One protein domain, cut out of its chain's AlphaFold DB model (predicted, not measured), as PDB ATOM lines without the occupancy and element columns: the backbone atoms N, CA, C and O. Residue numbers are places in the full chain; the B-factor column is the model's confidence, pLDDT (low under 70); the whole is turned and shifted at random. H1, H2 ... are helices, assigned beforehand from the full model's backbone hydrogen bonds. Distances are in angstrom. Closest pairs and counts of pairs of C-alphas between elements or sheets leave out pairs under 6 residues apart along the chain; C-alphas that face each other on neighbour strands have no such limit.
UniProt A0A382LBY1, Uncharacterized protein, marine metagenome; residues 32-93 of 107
ATOM      1  N   VAL A  32      55.858 -44.234 -29.352       67.50
ATOM      2  CA  VAL A  32      54.989 -44.917 -30.313       67.50
ATOM      3  C   VAL A  32      53.592 -45.092 -29.725       67.50
ATOM      4  O   VAL A  32      52.622 -44.772 -30.405       67.50
ATOM      5  N   SER A  33      53.450 -45.507 -28.462       65.06
ATOM      6  CA  SER A  33      52.131 -45.622 -27.824       65.06
ATOM      7  C   SER A  33      51.436 -44.271 -27.697       65.06
ATOM      8  O   SER A  33      50.246 -44.194 -27.976       65.06
ATOM      9  N   ALA A  34      52.163 -43.200 -27.358       66.19
ATOM     10  CA  ALA A  34      51.617 -41.849 -27.321       66.19
ATOM     11  C   ALA A  34      51.116 -41.417 -28.704       66.19
ATOM     12  O   ALA A  34      49.968 -41.012 -28.828       66.19
ATOM     13  N   LEU A  35      51.920 -41.587 -29.759       71.88
ATOM     14  CA  LEU A  35      51.516 -41.247 -31.128       71.88
ATOM     15  C   LEU A  35      50.346 -42.101 -31.622       71.88
ATOM     16  O   LEU A  35      49.460 -41.591 -32.303       71.88
ATOM     17  N   THR A  36      50.302 -43.381 -31.257       74.31
ATOM     18  CA  THR A  36      49.217 -44.291 -31.653       74.31
ATOM     19  C   THR A  36      47.935 -43.969 -30.888       74.31
ATOM     20  O   THR A  36      46.853 -43.984 -31.471       74.31
ATOM     21  N   ALA A  37      48.046 -43.618 -29.605       71.25
ATOM     22  CA  ALA A  37      46.945 -43.162 -28.768       71.25
ATOM     23  C   ALA A  37      46.371 -41.840 -29.286       71.25
ATOM     24  O   ALA A  37      45.170 -41.749 -29.539       71.25
ATOM     25  N   THR A  38      47.227 -40.844 -29.529       75.44
ATOM     26  CA  THR A  38      46.833 -39.556 -30.108       75.44
ATOM     27  C   THR A  38      46.247 -39.742 -31.504       75.44
ATOM     28  O   THR A  38      45.186 -39.200 -31.783       75.44
ATOM     29  N   GLY A  39      46.866 -40.565 -32.356       74.31
ATOM     30  CA  GLY A  39      46.380 -40.859 -33.704       74.31
ATOM     31  C   GLY A  39      45.015 -41.546 -33.703       74.31
ATOM     32  O   GLY A  39      44.110 -41.113 -34.412       74.31
ATOM     33  N   SER A  40      44.824 -42.559 -32.853       73.69
ATOM     34  CA  SER A  40      43.541 -43.262 -32.702       73.69
ATOM     35  C   SER A  40      42.450 -42.331 -32.176       73.69
ATOM     36  O   SER A  40      41.309 -42.373 -32.639       73.69
ATOM     37  N   TRP A  41      42.803 -41.444 -31.242       74.56
ATOM     38  CA  TRP A  41      41.880 -40.452 -30.705       74.56
ATOM     39  C   TRP A  41      41.533 -39.367 -31.730       74.56
ATOM     40  O   TRP A  41      40.362 -39.029 -31.880       74.56
ATOM     41  N   SER A  42      42.504 -38.888 -32.515       76.06
ATOM     42  CA  SER A  42      42.276 -37.989 -33.654       76.06
ATOM     43  C   SER A  42      41.350 -38.611 -34.699       76.06
ATOM     44  O   SER A  42      40.463 -37.929 -35.211       76.06
ATOM     45  N   LEU A  43      41.511 -39.902 -34.996       79.88
ATOM     46  CA  LEU A  43      40.657 -40.630 -35.938       79.88
ATOM     47  C   LEU A  43      39.217 -40.737 -35.418       79.88
ATOM     48  O   LEU A  43      38.272 -40.449 -36.152       79.88
ATOM     49  N   LEU A  44      39.046 -41.053 -34.130       77.12
ATOM     50  CA  LEU A  44      37.743 -41.056 -33.457       77.12
ATOM     51  C   LEU A  44      37.084 -39.671 -33.439       77.12
ATOM     52  O   LEU A  44      35.881 -39.561 -33.676       77.12
ATOM     53  N   LEU A  45      37.851 -38.612 -33.176       75.00
ATOM     54  CA  LEU A  45      37.356 -37.235 -33.204       75.00
ATOM     55  C   LEU A  45      36.938 -36.829 -34.621       75.00
ATOM     56  O   LEU A  45      35.852 -36.284 -34.794       75.00
ATOM     57  N   THR A  46      37.733 -37.174 -35.635       78.12
ATOM     58  CA  THR A  46      37.403 -36.929 -37.048       78.12
ATOM     59  C   THR A  46      36.121 -37.664 -37.438       78.12
ATOM     60  O   THR A  46      35.204 -37.071 -37.998       78.12
ATOM     61  N   TRP A  47      35.988 -38.935 -37.055       77.81
ATOM     62  CA  TRP A  47      34.770 -39.714 -37.280       77.81
ATOM     63  C   TRP A  47      33.531 -39.098 -36.609       77.81
ATOM     64  O   TRP A  47      32.439 -39.079 -37.182       77.81
ATOM     65  N   ARG A  48      33.684 -38.556 -35.395       72.94
ATOM     66  CA  ARG A  48      32.608 -37.857 -34.672       72.94
ATOM     67  C   ARG A  48      32.297 -36.474 -35.229       72.94
ATOM     68  O   ARG A  48      31.166 -36.015 -35.085       72.94
ATOM     69  N   PHE A  49      33.266 -35.830 -35.870       77.69
ATOM     70  CA  PHE A  49      33.042 -34.605 -36.623       77.69
ATOM     71  C   PHE A  49      32.115 -34.866 -37.813       77.69
ATOM     72  O   PHE A  49      31.091 -34.201 -37.936       77.69
ATOM     73  N   PHE A  50      32.388 -35.911 -38.600       79.50
ATOM     74  CA  PHE A  50      31.529 -36.309 -39.723       79.50
ATOM     75  C   PHE A  50      30.146 -36.823 -39.294       79.50
ATOM     76  O   PHE A  50      29.170 -36.594 -39.999       79.50
ATOM     77  N   ASN A  51      30.027 -37.455 -38.122       79.25
ATOM     78  CA  ASN A  51      28.730 -37.845 -37.549       79.25
ATOM     79  C   ASN A  51      27.961 -36.683 -36.887       79.25
ATOM     80  O   ASN A  51      26.952 -36.920 -36.227       79.25
ATOM     81  N   GLY A  52      28.454 -35.443 -36.974       71.19
ATOM     82  CA  GLY A  52      27.792 -34.251 -36.431       71.19
ATOM     83  C   GLY A  52      27.772 -34.148 -34.901       71.19
ATOM     84  O   GLY A  52      27.361 -33.127 -34.367       71.19
ATOM     85  N   THR A  53      28.274 -35.149 -34.174       73.50
ATOM     86  CA  THR A  53      28.226 -35.208 -32.701       73.50
ATOM     87  C   THR A  53      29.317 -34.384 -32.025       73.50
ATOM     88  O   THR A  53      29.117 -33.914 -30.906       73.50
ATOM     89  N   LEU A  54      30.469 -34.207 -32.679       73.00
ATOM     90  CA  LEU A  54      31.544 -33.352 -32.177       73.00
ATOM     91  C   LEU A  54      31.188 -31.851 -32.266       73.00
ATOM     92  O   LEU A  54      31.305 -31.194 -31.236       73.00
ATOM     93  N   PRO A  55      30.690 -31.307 -33.399       71.75
ATOM     94  CA  PRO A  55      30.247 -29.914 -33.477       71.75
ATOM     95  C   PRO A  55      29.212 -29.556 -32.408       71.75
ATOM     96  O   PRO A  55      29.390 -28.560 -31.718       71.75
ATOM     97  N   THR A  56      28.192 -30.398 -32.185       74.00
ATOM     98  CA  THR A  56      27.170 -30.143 -31.153       74.00
ATOM     99  C   THR A  56      27.776 -30.041 -29.755       74.00
ATOM    100  O   THR A  56      27.355 -29.210 -28.953       74.00
ATOM    101  N   LEU A  57      28.773 -30.879 -29.451       70.12
ATOM    102  CA  LEU A  57      29.444 -30.879 -28.152       70.12
ATOM    103  C   LEU A  57      30.357 -29.658 -27.976       70.12
ATOM    104  O   LEU A  57      30.388 -29.084 -26.893       70.12
ATOM    105  N   LEU A  58      31.077 -29.269 -29.033       75.06
ATOM    106  CA  LEU A  58      31.937 -28.082 -29.048       75.06
ATOM    107  C   LEU A  58      31.108 -26.813 -28.848       75.06
ATOM    108  O   LEU A  58      31.449 -25.995 -28.002       75.06
ATOM    109  N   GLN A  59      29.993 -26.709 -29.567       74.56
ATOM    110  CA  GLN A  59      29.090 -25.565 -29.523       74.56
ATOM    111  C   GLN A  59      28.385 -25.461 -28.162       74.56
ATOM    112  O   GLN A  59      28.382 -24.399 -27.556       74.56
ATOM    113  N   SER A  60      27.934 -26.588 -27.595       74.81
ATOM    114  CA  SER A  60      27.372 -26.608 -26.232       74.81
ATOM    115  C   SER A  60      28.379 -26.156 -25.167       74.81
ATOM    116  O   SER A  60      27.995 -25.576 -24.159       74.81
ATOM    117  N   PHE A  61      29.668 -26.450 -25.346       69.12
ATOM    118  CA  PHE A  61      30.708 -26.026 -24.405       69.12
ATOM    119  C   PHE A  61      31.077 -24.552 -24.560       69.12
ATOM    120  O   PHE A  61      31.323 -23.874 -23.559       69.12
ATOM    121  N   GLU A  62      31.100 -24.070 -25.801       76.81
ATOM    122  CA  GLU A  62      31.291 -22.660 -26.125       76.81
ATOM    123  C   GLU A  62      30.169 -21.812 -25.520       76.81
ATOM    124  O   GLU A  62      30.454 -20.830 -24.844       76.81
ATOM    125  N   ASP A  63      28.920 -22.271 -25.607       74.88
ATOM    126  CA  ASP A  63      27.764 -21.574 -25.037       74.88
ATOM    127  C   ASP A  63      27.778 -21.515 -23.494       74.88
ATOM    128  O   ASP A  63      27.259 -20.566 -22.907       74.88
ATOM    129  N   ILE A  64      28.367 -22.507 -22.809       75.69
ATOM    130  CA  ILE A  64      28.367 -22.576 -21.333       75.69
ATOM    131  C   ILE A  64      29.547 -21.816 -20.721       75.69
ATOM    132  O   ILE A  64      29.386 -21.139 -19.706       75.69
ATOM    133  N   ILE A  65      30.749 -21.971 -21.284       72.00
ATOM    134  CA  ILE A  65      31.995 -21.486 -20.662       72.00
ATOM    135  C   ILE A  65      32.595 -20.311 -21.453       72.00
ATOM    136  O   ILE A  65      33.555 -19.695 -21.000       72.00
ATOM    137  N   ASN A  66      32.024 -19.961 -22.613       73.25
ATOM    138  CA  ASN A  66      32.561 -18.957 -23.539       73.25
ATOM    139  C   ASN A  66      34.018 -19.257 -23.939       73.25
ATOM    140  O   ASN A  66      34.849 -18.370 -24.134       73.25
ATOM    141  N   ILE A  67      34.346 -20.550 -23.990       74.81
ATOM    142  CA  ILE A  67      35.651 -21.054 -24.401       74.81
ATOM    143  C   ILE A  67      35.474 -21.663 -25.789       74.81
ATOM    144  O   ILE A  67      34.622 -22.538 -25.948       74.81
ATOM    145  N   PRO A  68      36.305 -21.275 -26.768       75.94
ATOM    146  CA  PRO A  68      36.271 -21.877 -28.089       75.94
ATOM    147  C   PRO A  68      36.361 -23.402 -28.012       75.94
ATOM    148  O   PRO A  68      37.317 -23.950 -27.450       75.94
ATOM    149  N   GLY A  69      35.396 -24.108 -28.609       68.31
ATOM    150  CA  GLY A  69      35.302 -25.562 -28.478       68.31
ATOM    151  C   GLY A  69      36.584 -26.304 -28.886       68.31
ATOM    152  O   GLY A  69      36.913 -27.339 -28.309       68.31
ATOM    153  N   TRP A  70      37.380 -25.773 -29.820       73.69
ATOM    154  CA  TRP A  70      38.648 -26.387 -30.246       73.69
ATOM    155  C   TRP A  70      39.662 -26.589 -29.106       73.69
ATOM    156  O   TRP A  70      40.511 -27.477 -29.194       73.69
ATOM    157  N   ILE A  71      39.548 -25.848 -27.999       77.12
ATOM    158  CA  ILE A  71      40.384 -26.050 -26.809       77.12
ATOM    159  C   ILE A  71      40.118 -27.423 -26.176       77.12
ATOM    160  O   ILE A  71      41.061 -28.091 -25.752       77.12
ATOM    161  N   LEU A  72      38.874 -27.918 -26.195       73.19
ATOM    162  CA  LEU A  72      38.572 -29.289 -25.773       73.19
ATOM    163  C   LEU A  72      39.279 -30.320 -26.650       73.19
ATOM    164  O   LEU A  72      39.767 -31.327 -26.142       73.19
ATOM    165  N   ILE A  73      39.378 -30.077 -27.956       74.69
ATOM    166  CA  ILE A  73      40.095 -30.980 -28.864       74.69
ATOM    167  C   ILE A  73      41.565 -31.064 -28.438       74.69
ATOM    168  O   ILE A  73      42.088 -32.162 -28.265       74.69
ATOM    169  N   LEU A  74      42.210 -29.928 -28.164       78.88
ATOM    170  CA  LEU A  74      43.603 -29.902 -27.711       78.88
ATOM    171  C   LEU A  74      43.804 -30.561 -26.345       78.88
ATOM    172  O   LEU A  74      44.741 -31.345 -26.180       78.88
ATOM    173  N   ILE A  75      42.928 -30.289 -25.376       80.06
ATOM    174  CA  ILE A  75      42.997 -30.904 -24.043       80.06
ATOM    175  C   ILE A  75      42.841 -32.419 -24.164       80.06
ATOM    176  O   ILE A  75      43.616 -33.172 -23.577       80.06
ATOM    177  N   THR A  76      41.876 -32.881 -24.960       76.19
ATOM    178  CA  THR A  76      41.622 -34.317 -25.121       76.19
ATOM    179  C   THR A  76      42.752 -35.018 -25.887       76.19
ATOM    180  O   THR A  76      43.138 -36.128 -25.535       76.19
ATOM    181  N   LEU A  77      43.370 -34.374 -26.876       77.62
ATOM    182  CA  LEU A  77      44.549 -34.929 -27.548       77.62
ATOM    183  C   LEU A  77      45.768 -34.990 -26.621       77.62
ATOM    184  O   LEU A  77      46.478 -35.997 -26.606       77.62
ATOM    185  N   SER A  78      45.976 -33.947 -25.816       78.88
ATOM    186  CA  SER A  78      47.073 -33.886 -24.842       78.88
ATOM    187  C   SER A  78      46.918 -34.970 -23.780       78.88
ATOM    188  O   SER A  78      47.857 -35.710 -23.493       78.88
ATOM    189  N   LEU A  79      45.709 -35.127 -23.241       78.31
ATOM    190  CA  LEU A  79      45.415 -36.154 -22.251       78.31
ATOM    191  C   LEU A  79      45.553 -37.566 -22.848       78.31
ATOM    192  O   LEU A  79      46.058 -38.459 -22.171       78.31
ATOM    193  N   ALA A  80      45.197 -37.776 -24.123       74.38
ATOM    194  CA  ALA A  80      45.401 -39.059 -24.804       74.38
ATOM    195  C   ALA A  80      46.893 -39.398 -24.964       74.38
ATOM    196  O   ALA A  80      47.285 -40.542 -24.740       74.38
ATOM    197  N   ALA A  81      47.738 -38.408 -25.275       73.81
ATOM    198  CA  ALA A  81      49.189 -38.588 -25.347       73.81
ATOM    199  C   ALA A  81      49.795 -38.959 -23.979       73.81
ATOM    200  O   ALA A  81      50.616 -39.878 -23.872       73.81
ATOM    201  N   VAL A  82      49.360 -38.278 -22.912       78.75
ATOM    202  CA  VAL A  82      49.799 -38.556 -21.534       78.75
ATOM    203  C   VAL A  82      49.369 -39.955 -21.098       78.75
ATOM    204  O   VAL A  82      50.187 -40.718 -20.593       78.75
ATOM    205  N   LEU A  83      48.117 -40.340 -21.339       76.56
ATOM    206  CA  LEU A  83      47.622 -41.672 -20.982       76.56
ATOM    207  C   LEU A  83      48.274 -42.781 -21.813       76.56
ATOM    208  O   LEU A  83      48.587 -43.840 -21.268       76.56
ATOM    209  N   GLY A  84      48.530 -42.538 -23.100       72.31
ATOM    210  CA  GLY A  84      49.226 -43.486 -23.966       72.31
ATOM    211  C   GLY A  84      50.659 -43.755 -23.506       72.31
ATOM    212  O   GLY A  84      51.074 -44.910 -23.373       72.31
ATOM    213  N   SER A  85      51.408 -42.693 -23.197       73.69
ATOM    214  CA  SER A  85      52.778 -42.808 -22.679       73.69
ATOM    215  C   SER A  85      52.825 -43.425 -21.278       73.69
ATOM    216  O   SER A  85      53.629 -44.327 -21.037       73.69
ATOM    217  N   ALA A  86      51.939 -43.004 -20.369       77.44
ATOM    218  CA  ALA A  86      51.847 -43.551 -19.016       77.44
ATOM    219  C   ALA A  86      51.462 -45.038 -19.022       77.44
ATOM    220  O   ALA A  86      52.079 -45.832 -18.310       77.44
ATOM    221  N   GLY A  87      50.499 -45.431 -19.863       73.50
ATOM    222  CA  GLY A  87      50.069 -46.819 -20.024       73.50
ATOM    223  C   GLY A  87      51.198 -47.725 -20.514       73.50
ATOM    224  O   GLY A  87      51.442 -48.773 -19.918       73.50
ATOM    225  N   ALA A  88      51.947 -47.300 -21.535       72.44
ATOM    226  CA  ALA A  88      53.093 -48.070 -22.018       72.44
ATOM    227  C   ALA A  88      54.219 -48.164 -20.979       72.44
ATOM    228  O   ALA A  88      54.791 -49.236 -20.795       72.44
ATOM    229  N   ASN A  89      54.502 -47.076 -20.256       74.94
ATOM    230  CA  ASN A  89      55.521 -47.063 -19.206       74.94
ATOM    231  C   ASN A  89      55.148 -48.007 -18.044       74.94
ATOM    232  O   ASN A  89      55.978 -48.795 -17.592       74.94
ATOM    233  N   LEU A  90      53.879 -48.007 -17.617       77.06
ATOM    234  CA  LEU A  90      53.360 -48.965 -16.633       77.06
ATOM    235  C   LEU A  90      53.452 -50.413 -17.134       77.06
ATOM    236  O   LEU A  90      53.897 -51.286 -16.390       77.06
ATOM    237  N   GLY A  91      53.086 -50.669 -18.395       73.56
ATOM    238  CA  GLY A  91      53.201 -51.993 -19.011       73.56
ATOM    239  C   GLY A  91      54.643 -52.511 -19.009       73.56
ATOM    240  O   GLY A  91      54.899 -53.640 -18.591       73.56
ATOM    241  N   GLN A  92      55.607 -51.663 -19.374       71.88
ATOM    242  CA  GLN A  92      57.030 -52.012 -19.362       71.88
ATOM    243  C   GLN A  92      57.585 -52.226 -17.947       71.88
ATOM    244  O   GLN A  92      58.360 -53.162 -17.719       71.88
ATOM    245  N   GLN A  93      57.183 -51.401 -16.974       77.19
ATOM    246  CA  GLN A  93      57.582 -51.579 -15.575       77.19
ATOM    247  C   GLN A  93      57.075 -52.911 -15.021       77.19
ATOM    248  O   GLN A  93      57.856 -53.666 -14.443       77.19
TER     249      GLN A  93
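What this domain is: This is residues 32 to 93 of the 107 residues of an uncharacterized protein of marine metagenome (UniProt A0A382LBY1). Three helices make a flat, loose triangle: the long helices H1 and H3 form a narrow V that closes near the beginning of H1, and the shorter H2 crosses the open end of the V. H1 and H3 run opposite ways along the longest axis, and the last residues of H3 run on past the closed end. The printed part has 62 residues with three named helices, H1, H2 and H3 in chain order, and no named strand; its class is all helix. The whole is loose, with a radius of gyration of the C-alphas of 13.7 A, and flat, spanning 43 by 24 by 11 A.

Where its parts are: H1 is residues 32 to 50, 26.7 A from first to last C-alpha, and begins with C-alpha 32 at (54.989, -44.917, -30.313). After a tight link of 2 residues, H2 is residues 53 to 65, 18.6 A long, with C-alpha 53 at (28.226, -35.208, -32.701). After a tight link of 4 residues, H3 is residues 70 to 93, 34.8 A long, ending with C-alpha 93 at (57.582, -51.579, -15.575).

How they stand to each other: H1 and H2 only just touch, only at the corner by their link, with 3 pairs of C-alphas within 8 A. Their closest C-alphas, of Arg 48 and Leu 54, are 5.3 A apart, and their lines are about perpendicular at 88 degrees. H1 touches H3, of which residues 77 to 88 alone take part; the closest C-alphas, of Ala 34 and Gly 84, are 4.4 A apart. These two run opposite ways at a shallow tilt of 33 degrees, only just short of steep. H2 and H3 are close but not clearly touching, the closest C-alphas, of Leu 58 and Trp 70, being 7.0 A apart. Their lines are only just about perpendicular, at 70.4 degrees. In H1, H2 and H3 every O i to N i+4 pair is within hydrogen-bond range.

The domain as a whole: The two C-alphas farthest apart, of Asp 63 and Gln 93, are 43.3 A apart. The printed part has no cut, and neither link is long. Mean pLDDT of the printed part is 74.6; residues 32 to 34, 61 and 69 are under 70.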